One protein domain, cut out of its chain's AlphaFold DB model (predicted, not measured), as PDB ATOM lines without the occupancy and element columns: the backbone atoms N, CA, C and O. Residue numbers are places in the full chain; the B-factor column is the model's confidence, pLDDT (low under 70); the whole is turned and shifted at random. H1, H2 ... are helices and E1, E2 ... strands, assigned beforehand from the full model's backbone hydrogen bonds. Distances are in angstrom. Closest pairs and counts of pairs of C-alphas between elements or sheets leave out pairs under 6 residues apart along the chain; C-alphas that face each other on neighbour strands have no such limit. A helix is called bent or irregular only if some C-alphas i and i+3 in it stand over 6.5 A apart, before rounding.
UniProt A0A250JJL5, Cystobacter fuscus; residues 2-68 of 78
ATOM      1  N   VAL A   2      41.558   1.598 -34.849       77.62
ATOM      2  CA  VAL A   2      41.758   0.499 -33.893       77.62
ATOM      3  C   VAL A   2      43.197   0.588 -33.385       77.62
ATOM      4  O   VAL A   2      44.110   0.524 -34.206       77.62
ATOM      5  N   GLN A   3      43.404   0.811 -32.084       82.62
ATOM      6  CA  GLN A   3      44.748   1.025 -31.518       82.62
ATOM      7  C   GLN A   3      45.072   0.097 -30.347       82.62
ATOM      8  O   GLN A   3      46.239  -0.220 -30.138       82.62
ATOM      9  N   THR A   4      44.064  -0.360 -29.604       87.69
ATOM     10  CA  THR A   4      44.248  -1.254 -28.454       87.69
ATOM     11  C   THR A   4      43.812  -2.687 -28.768       87.69
ATOM     12  O   THR A   4      43.048  -2.931 -29.705       87.69
ATOM     13  N   ALA A   5      44.258  -3.651 -27.958       85.44
ATOM     14  CA  ALA A   5      43.798  -5.041 -28.032       85.44
ATOM     15  C   ALA A   5      42.263  -5.143 -27.944       85.44
ATOM     16  O   ALA A   5      41.626  -5.874 -28.706       85.44
ATOM     17  N   GLN A   6      41.660  -4.353 -27.056       86.19
ATOM     18  CA  GLN A   6      40.217  -4.317 -26.847       86.19
ATOM     19  C   GLN A   6      39.463  -3.767 -28.066       86.19
ATOM     20  O   GLN A   6      38.413  -4.303 -28.441       86.19
ATOM     21  N   ASP A   7      40.030  -2.764 -28.745       88.88
ATOM     22  CA  ASP A   7      39.477  -2.248 -30.000       88.88
ATOM     23  C   ASP A   7      39.482  -3.331 -31.086       88.88
ATOM     24  O   ASP A   7      38.491  -3.495 -31.796       88.88
ATOM     25  N   VAL A   8      40.574  -4.104 -31.204       86.44
ATOM     26  CA  VAL A   8      40.694  -5.191 -32.194       86.44
ATOM     27  C   VAL A   8      39.635  -6.263 -31.943       86.44
ATOM     28  O   VAL A   8      38.977  -6.719 -32.881       86.44
ATOM     29  N   MET A   9      39.436  -6.650 -30.682       85.12
ATOM     30  CA  MET A   9      38.457  -7.670 -30.302       85.12
ATOM     31  C   MET A   9      37.016  -7.209 -30.544       85.12
ATOM     32  O   MET A   9      36.193  -7.982 -31.046       85.12
ATOM     33  N   SER A  10      36.720  -5.946 -30.231       89.88
ATOM     34  CA  SER A  10      35.407  -5.338 -30.467       89.88
ATOM     35  C   SER A  10      35.112  -5.230 -31.961       89.88
ATOM     36  O   SER A  10      34.058  -5.680 -32.407       89.88
ATOM     37  N   PHE A  11      36.085  -4.764 -32.743       90.19
ATOM     38  CA  PHE A  11      36.002  -4.689 -34.200       90.19
ATOM     39  C   PHE A  11      35.769  -6.072 -34.829       90.19
ATOM     40  O   PHE A  11      34.869  -6.257 -35.648       90.19
ATOM     41  N   ALA A  12      36.519  -7.089 -34.400       88.94
ATOM     42  CA  ALA A  12      36.342  -8.458 -34.880       88.94
ATOM     43  C   ALA A  12      34.945  -9.019 -34.554       88.94
ATOM     44  O   ALA A  12      34.375  -9.759 -35.357       88.94
ATOM     45  N   LYS A  13      34.386  -8.675 -33.386       88.75
ATOM     46  CA  LYS A  13      33.040  -9.093 -32.974       88.75
ATOM     47  C   LYS A  13      31.953  -8.387 -33.784       88.75
ATOM     48  O   LYS A  13      31.042  -9.061 -34.255       88.75
ATOM     49  N   GLU A  14      32.057  -7.071 -33.953       93.25
ATOM     50  CA  GLU A  14      31.101  -6.250 -34.708       93.25
ATOM     51  C   GLU A  14      30.989  -6.708 -36.166       93.25
ATOM     52  O   GLU A  14      29.891  -6.856 -36.696       93.25
ATOM     53  N   HIS A  15      32.122  -7.039 -36.787       91.94
ATOM     54  CA  HIS A  15      32.174  -7.508 -38.171       91.94
ATOM     55  C   HIS A  15      31.970  -9.024 -38.334       91.94
ATOM     56  O   HIS A  15      32.102  -9.546 -39.441       91.94
ATOM     57  N   GLY A  16      31.658  -9.755 -37.258       91.75
ATOM     58  CA  GLY A  16      31.376 -11.192 -37.327       91.75
ATOM     59  C   GLY A  16      32.568 -12.052 -37.766       91.75
ATOM     60  O   GLY A  16      32.378 -13.115 -38.360       91.75
ATOM     61  N   ALA A  17      33.801 -11.619 -37.492       90.69
ATOM     62  CA  ALA A  17      34.998 -12.367 -37.855       90.69
ATOM     63  C   ALA A  17      35.026 -13.731 -37.146       90.69
ATOM     64  O   ALA A  17      34.860 -13.834 -35.930       90.69
ATOM     65  N   GLN A  18      35.264 -14.804 -37.897       92.00
ATOM     66  CA  GLN A  18      35.381 -16.150 -37.319       92.00
ATOM     67  C   GLN A  18      36.830 -16.561 -37.051       92.00
ATOM     68  O   GLN A  18      37.104 -17.375 -36.169       92.00
ATOM     69  N   MET A  19      37.756 -15.962 -37.793       91.56
ATOM     70  CA  MET A  19      39.169 -16.300 -37.817       91.56
ATOM     71  C   MET A  19      40.008 -15.032 -37.682       91.56
ATOM     72  O   MET A  19      39.639 -13.980 -38.201       91.56
ATOM     73  N   VAL A  20      41.153 -15.151 -37.016       88.94
ATOM     74  CA  VAL A  20      42.135 -14.083 -36.831       88.94
ATOM     75  C   VAL A  20      43.453 -14.548 -37.435       88.94
ATOM     76  O   VAL A  20      43.976 -15.593 -37.053       88.94
ATOM     77  N   SER A  21      43.981 -13.782 -38.391       89.88
ATOM     78  CA  SER A  21      45.286 -14.045 -39.002       89.88
ATOM     79  C   SER A  21      46.351 -13.190 -38.324       89.88
ATOM     80  O   SER A  21      46.358 -11.968 -38.469       89.88
ATOM     81  N   LEU A  22      47.288 -13.843 -37.649       88.69
ATOM     82  CA  LEU A  22      48.464 -13.219 -37.050       88.69
ATOM     83  C   LEU A  22      49.576 -13.197 -38.097       88.69
ATOM     84  O   LEU A  22      49.852 -14.227 -38.710       88.69
ATOM     85  N   ARG A  23      50.164 -12.026 -38.358       90.62
ATOM     86  CA  ARG A  23      51.152 -11.821 -39.428       90.62
ATOM     87  C   ARG A  23      52.448 -11.251 -38.870       90.62
ATOM     88  O   ARG A  23      52.403 -10.339 -38.054       90.62
ATOM     89  N   PHE A  24      53.576 -11.750 -39.359       90.50
ATOM     90  CA  PHE A  24      54.909 -11.275 -38.992       90.50
ATOM     91  C   PHE A  24      55.891 -11.439 -40.157       90.50
ATOM     92  O   PHE A  24      55.583 -12.075 -41.171       90.50
ATOM     93  N   ILE A  25      57.073 -10.849 -40.004       93.00
ATOM     94  CA  ILE A  25      58.177 -10.940 -40.957       93.00
ATOM     95  C   ILE A  25      59.259 -11.849 -40.375       93.00
ATOM     96  O   ILE A  25      59.661 -11.671 -39.226       93.00
ATOM     97  N   ASP A  26      59.718 -12.831 -41.155       91.62
ATOM     98  CA  ASP A  26      60.877 -13.643 -40.776       91.62
ATOM     99  C   ASP A  26      62.211 -12.907 -41.022       91.62
ATOM    100  O   ASP A  26      62.251 -11.836 -41.625       91.62
ATOM    101  N   PHE A  27      63.334 -13.467 -40.557       89.44
ATOM    102  CA  PHE A  27      64.647 -12.800 -40.633       89.44
ATOM    103  C   PHE A  27      65.114 -12.477 -42.055       89.44
ATOM    104  O   PHE A  27      65.945 -11.596 -42.249       89.44
ATOM    105  N   ILE A  28      64.587 -13.186 -43.052       89.62
ATOM    106  CA  ILE A  28      64.910 -12.979 -44.466       89.62
ATOM    107  C   ILE A  28      63.850 -12.127 -45.177       89.62
ATOM    108  O   ILE A  28      63.847 -12.046 -46.404       89.62
ATOM    109  N   GLY A  29      62.953 -11.491 -44.418       91.75
ATOM    110  CA  GLY A  29      61.996 -10.515 -44.925       91.75
ATOM    111  C   GLY A  29      60.705 -11.111 -45.486       91.75
ATOM    112  O   GLY A  29      59.966 -10.404 -46.169       91.75
ATOM    113  N   ARG A  30      60.406 -12.397 -45.259       91.56
ATOM    114  CA  ARG A  30      59.184 -13.011 -45.799       91.56
ATOM    115  C   ARG A  30      58.008 -12.798 -44.866       91.56
ATOM    116  O   ARG A  30      58.102 -13.030 -43.663       91.56
ATOM    117  N   TRP A  31      56.869 -12.466 -45.465       93.75
ATOM    118  CA  TRP A  31      55.584 -12.498 -44.783       93.75
ATOM    119  C   TRP A  31      55.217 -13.925 -44.401       93.75
ATOM    120  O   TRP A  31      55.069 -14.805 -45.253       93.75
ATOM    121  N   ARG A  32      55.039 -14.130 -43.102       91.19
ATOM    122  CA  ARG A  32      54.486 -15.342 -42.512       91.19
ATOM    123  C   ARG A  32      53.184 -14.997 -41.822       91.19
ATOM    124  O   ARG A  32      52.998 -13.888 -41.319       91.19
ATOM    125  N   HIS A  33      52.268 -15.953 -41.825       92.00
ATOM    126  CA  HIS A  33      51.034 -15.823 -41.083       92.00
ATOM    127  C   HIS A  33      50.513 -17.179 -40.646       92.00
ATOM    128  O   HIS A  33      50.750 -18.186 -41.311       92.00
ATOM    129  N   PHE A  34      49.790 -17.178 -39.537       88.94
ATOM    130  CA  PHE A  34      48.988 -18.310 -39.114       88.94
ATOM    131  C   PHE A  34      47.636 -17.810 -38.626       88.94
ATOM    132  O   PHE A  34      47.482 -16.656 -38.214       88.94
ATOM    133  N   THR A  35      46.646 -18.685 -38.722       90.69
ATOM    134  CA  THR A  35      45.259 -18.340 -38.445       90.69
ATOM    135  C   THR A  35      44.774 -19.122 -37.244       90.69
ATOM    136  O   THR A  35      44.950 -20.337 -37.173       90.69
ATOM    137  N   VAL A  36      44.132 -18.420 -36.319       89.44
ATOM    138  CA  VAL A  36      43.471 -19.012 -35.160       89.44
ATOM    139  C   VAL A  36      41.989 -18.636 -35.156       89.44
ATOM    140  O   VAL A  36      41.622 -17.570 -35.657       89.44
ATOM    141  N   PRO A  37      41.108 -19.475 -34.590       90.88
ATOM    142  CA  PRO A  37      39.721 -19.094 -34.347       90.88
ATOM    143  C   PRO A  37      39.632 -17.827 -33.490       90.88
ATOM    144  O   PRO A  37      40.414 -17.670 -32.554       90.88
ATOM    145  N   ARG A  38      38.638 -16.959 -33.725       87.94
ATOM    146  CA  ARG A  38      38.465 -15.691 -32.978       87.94
ATOM    147  C   ARG A  38      38.414 -15.868 -31.452       87.94
ATOM    148  O   ARG A  38      38.774 -14.955 -30.726       87.94
ATOM    149  N   HIS A  39      37.960 -17.017 -30.956       85.19
ATOM    150  CA  HIS A  39      37.851 -17.273 -29.515       85.19
ATOM    151  C   HIS A  39      39.185 -17.625 -28.831       85.19
ATOM    152  O   HIS A  39      39.217 -17.702 -27.611       85.19
ATOM    153  N   LYS A  40      40.254 -17.899 -29.594       84.38
ATOM    154  CA  LYS A  40      41.591 -18.189 -29.055       84.38
ATOM    155  C   LYS A  40      42.291 -16.937 -28.510       84.38
ATOM    156  O   LYS A  40      42.737 -17.004 -27.371       84.38
ATOM    157  N   PRO A  41      42.416 -15.835 -29.275       79.75
ATOM    158  CA  PRO A  41      42.993 -14.612 -28.743       79.75
ATOM    159  C   PRO A  41      42.042 -13.951 -27.734       79.75
ATOM    160  O   PRO A  41      40.843 -13.824 -27.984       79.75
ATOM    161  N   HIS A  42      42.593 -13.519 -26.606       79.44
ATOM    162  CA  HIS A  42      41.964 -12.688 -25.579       79.44
ATOM    163  C   HIS A  42      42.804 -11.421 -25.346       79.44
ATOM    164  O   HIS A  42      43.864 -11.266 -25.942       79.44
ATOM    165  N   GLU A  43      42.352 -10.502 -24.487       77.69
ATOM    166  CA  GLU A  43      43.086  -9.250 -24.209       77.69
ATOM    167  C   GLU A  43      44.532  -9.521 -23.763       77.69
ATOM    168  O   GLU A  43      45.463  -8.991 -24.359       77.69
ATOM    169  N   GLY A  44      44.720 -10.455 -22.825       79.31
ATOM    170  CA  GLY A  44      46.050 -10.922 -22.421       79.31
ATOM    171  C   GLY A  44      46.895 -11.558 -23.534       79.31
ATOM    172  O   GLY A  44      48.102 -11.541 -23.422       79.31
ATOM    173  N   THR A  45      46.339 -12.034 -24.655       78.31
ATOM    174  CA  THR A  45      47.130 -12.613 -25.764       78.31
ATOM    175  C   THR A  45      48.038 -11.591 -26.460       78.31
ATOM    176  O   THR A  45      48.942 -11.964 -27.201       78.31
ATOM    177  N   PHE A  46      47.788 -10.296 -26.268       77.25
ATOM    178  CA  PHE A  46      48.654  -9.234 -26.783       77.25
ATOM    179  C   PHE A  46      49.797  -8.878 -25.818       77.25
ATOM    180  O   PHE A  46      50.718  -8.169 -26.217       77.25
ATOM    181  N   GLU A  47      49.739  -9.370 -24.580       78.69
ATOM    182  CA  GLU A  47      50.768  -9.204 -23.545       78.69
ATOM    183  C   GLU A  47      51.501 -10.525 -23.246       78.69
ATOM    184  O   GLU A  47      52.677 -10.520 -22.892       78.69
ATOM    185  N   GLU A  48      50.816 -11.654 -23.419       72.62
ATOM    186  CA  GLU A  48      51.291 -13.021 -23.230       72.62
ATOM    187  C   GLU A  48      51.734 -13.643 -24.562       72.62
ATOM    188  O   GLU A  48      51.167 -13.380 -25.624       72.62
ATOM    189  N   ASP A  49      52.732 -14.523 -24.499       69.62
ATOM    190  CA  ASP A  49      53.297 -15.160 -25.685       69.62
ATOM    191  C   ASP A  49      52.303 -16.111 -26.376       69.62
ATOM    192  O   ASP A  49      51.743 -17.042 -25.787       69.62
ATOM    193  N   LEU A  50      52.154 -15.939 -27.690       76.06
ATOM    194  CA  LEU A  50      51.498 -16.909 -28.562       76.06
ATOM    195  C   LEU A  50      52.501 -17.968 -29.011       76.06
ATOM    196  O   LEU A  50      53.349 -17.727 -29.872       76.06
ATOM    197  N   ASN A  51      52.351 -19.173 -28.471       80.25
ATOM    198  CA  ASN A  51      53.174 -20.308 -28.870       80.25
ATOM    199  C   ASN A  51      52.888 -20.723 -30.321       80.25
ATOM    200  O   ASN A  51      51.738 -20.969 -30.698       80.25
ATOM    201  N   PHE A  52      53.946 -20.871 -31.118       83.19
ATOM    202  CA  PHE A  52      53.888 -21.449 -32.459       83.19
ATOM    203  C   PHE A  52      55.174 -22.237 -32.773       83.19
ATOM    204  O   PHE A  52      56.211 -22.037 -32.141       83.19
ATOM    205  N   ASP A  53      55.114 -23.146 -33.749       85.94
ATOM    206  CA  ASP A  53      56.270 -23.953 -34.155       85.94
ATOM    207  C   ASP A  53      57.237 -23.165 -35.056       85.94
ATOM    208  O   ASP A  53      57.011 -22.983 -36.255       85.94
ATOM    209  N   GLY A  54      58.346 -22.712 -34.468       86.00
ATOM    210  CA  GLY A  54      59.423 -22.027 -35.181       86.00
ATOM    211  C   GLY A  54      60.332 -22.947 -36.001       86.00
ATOM    212  O   GLY A  54      61.113 -22.437 -36.801       86.00
ATOM    213  N   SER A  55      60.248 -24.277 -35.850       88.06
ATOM    214  CA  SER A  55      61.162 -25.205 -36.538       88.06
ATOM    215  C   SER A  55      60.955 -25.241 -38.055       88.06
ATOM    216  O   SER A  55      61.869 -25.534 -38.826       88.06
ATOM    217  N   SER A  56      59.762 -24.838 -38.495       86.44
ATOM    218  CA  SER A  56      59.407 -24.670 -39.905       86.44
ATOM    219  C   SER A  56      59.865 -23.326 -40.501       86.44
ATOM    220  O   SER A  56      59.678 -23.080 -41.698       86.44
ATOM    221  N   ILE A  57      60.468 -22.432 -39.704       89.06
ATOM    222  CA  ILE A  57      60.969 -21.129 -40.157       89.06
ATOM    223  C   ILE A  57      62.488 -21.157 -40.211       89.06
ATOM    224  O   ILE A  57      63.187 -21.378 -39.224       89.06
ATOM    225  N   LYS A  58      63.011 -20.895 -41.411       85.50
ATOM    226  CA  LYS A  58      64.446 -20.943 -41.673       85.50
ATOM    227  C   LYS A  58      65.195 -19.986 -40.740       85.50
ATOM    228  O   LYS A  58      64.994 -18.777 -40.801       85.50
ATOM    229  N   GLY A  59      66.095 -20.550 -39.936       84.75
ATOM    230  CA  GLY A  59      66.973 -19.801 -39.039       84.75
ATOM    231  C   GLY A  59      66.366 -19.438 -37.681       84.75
ATOM    232  O   GLY A  59      66.967 -18.625 -36.991       84.75
ATOM    233  N   TRP A  60      65.203 -19.987 -37.309       88.38
ATOM    234  CA  TRP A  60      64.563 -19.709 -36.014       88.38
ATOM    235  C   TRP A  60      64.831 -20.816 -34.995       88.38
ATOM    236  O   TRP A  60      65.486 -20.576 -33.986       88.38
ATOM    237  N   LEU A  61      64.345 -22.029 -35.264       87.69
ATOM    238  CA  LEU A  61      64.478 -23.174 -34.364       87.69
ATOM    239  C   LEU A  61      64.843 -24.437 -35.158       87.69
ATOM    240  O   LEU A  61      64.454 -24.590 -36.313       87.69
ATOM    241  N   GLU A  62      65.609 -25.342 -34.555       86.50
ATOM    242  CA  GLU A  62      65.899 -26.664 -35.121       86.50
ATOM    243  C   GLU A  62      64.760 -27.659 -34.840       86.50
ATOM    244  O   GLU A  62      64.071 -27.566 -33.822       86.50
ATOM    245  N   ILE A  63      64.584 -28.660 -35.707       85.56
ATOM    246  CA  ILE A  63      63.701 -29.790 -35.399       85.56
ATOM    247  C   ILE A  63      64.419 -30.695 -34.396       85.56
ATOM    248  O   ILE A  63      65.446 -31.295 -34.708       85.56
ATOM    249  N   ARG A  64      63.847 -30.845 -33.200       78.00
ATOM    250  CA  ARG A  64      64.343 -31.773 -32.178       78.00
ATOM    251  C   ARG A  64      63.507 -33.047 -32.159       78.00
ATOM    252  O   ARG A  64      62.518 -33.140 -31.436       78.00
ATOM    253  N   LEU A  65      63.930 -34.052 -32.922       75.06
ATOM    254  CA  LEU A  65      63.379 -35.401 -32.813       75.06
ATOM    255  C   LEU A  65      64.005 -36.084 -31.593       75.06
ATOM    256  O   LEU A  65      65.196 -36.389 -31.598       75.06
ATOM    257  N   ARG A  66      63.221 -36.323 -30.536       65.81
ATOM    258  CA  ARG A  66      63.633 -37.284 -29.510       65.81
ATOM    259  C   ARG A  66      63.212 -38.677 -29.974       65.81
ATOM    260  O   ARG A  66      62.006 -38.907 -30.067       65.81
ATOM    261  N   PRO A  67      64.143 -39.603 -30.250       67.75
ATOM    262  CA  PRO A  67      63.763 -40.996 -30.386       67.75
ATOM    263  C   PRO A  67      63.165 -41.444 -29.050       67.75
ATOM    264  O   PRO A  67      63.777 -41.263 -27.994       67.75
ATOM    265  N   HIS A  68      61.952 -41.992 -29.085       66.50
ATOM    266  CA  HIS A  68      61.474 -42.787 -27.964       66.50
ATOM    267  C   HIS A  68      62.437 -43.979 -27.859       66.50
ATOM    268  O   HIS A  68      62.666 -44.622 -28.888       66.50
TER     269      HIS A  68
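This is residues 2 to 68 of the 78 residues of a protein of Cystobacter fuscus (UniProt A0A250JJL5). A two-strand hairpin, E1 and E2, makes a long narrow ribbon, with helix H1 at its open end and the very short helix H2 touching H1; after H2 a tail of 22 residues with no named element, residues 47 to 68, runs off to the far end of the model. The arrangement is loose, with a radius of gyration of the C-alphas of 15.1 A, and its C-alphas span 46 by 32 by 21 A along their three main axes. The printed part has 67 residues with two named helices and two named strands, in the order H1, E1, E2, H2; the two strands form one antiparallel sheet. The class is mixed, helices and strands, though under half of the printed residues are in named elements.

Start at H1, residues 5 to 14, and go on through a tight link to E1, residues 19 to 25. A second tight link leads to E2, residues 31 to 37, which forms a hairpin with E1. The two strands are antiparallel neighbours, at 157 degrees between their N-to-C directions. Look at C-alphas 21 and 35, which face each other 4.3 A apart; beside them, N 20 and O 36 are within hydrogen-bond range at 2.8 A, and so are N 34 and O 22 at 3.1 A. A third tight link leads to H2, residues 43 to 46, which touches H1: their closest C-alphas are those of Ala 5 and Glu 43, 5.7 A apart. H1 and E2 are apart, and so are E1 and H2. In H1 every O i to N i+4 pair is within hydrogen-bond range; H2 is too short for such a pair, and its one O i to N i+3 pair is within range.

Find C-alpha 5 at (43.798, -5.041, -28.032); from there H1 runs 14.4 A to C-alpha 14. E1 begins at C-alpha 19, (39.169, -16.300, -37.817), and covers 20.0 A to C-alpha 25. E2 returns over 20.1 A, from C-alpha 31 to C-alpha 37. H2 ends at C-alpha 46, (48.654, -9.234, -26.783); it is neither bent nor irregular, but only just: C-alphas 43 and 46 are 6.1 A apart.

The two C-alphas farthest apart are those of Glu 14 and His 68, at 48.0 A. The printed part has no cut from residue 2 to residue 68, and the three links between named elements are tight. In residues 47 to 68 the C-alphas lie 6 to 30 A from the mean of all C-alphas. The mean pLDDT of the printed part is 85.3; look for values under 70 at residue 49 and at residues 66 to 68.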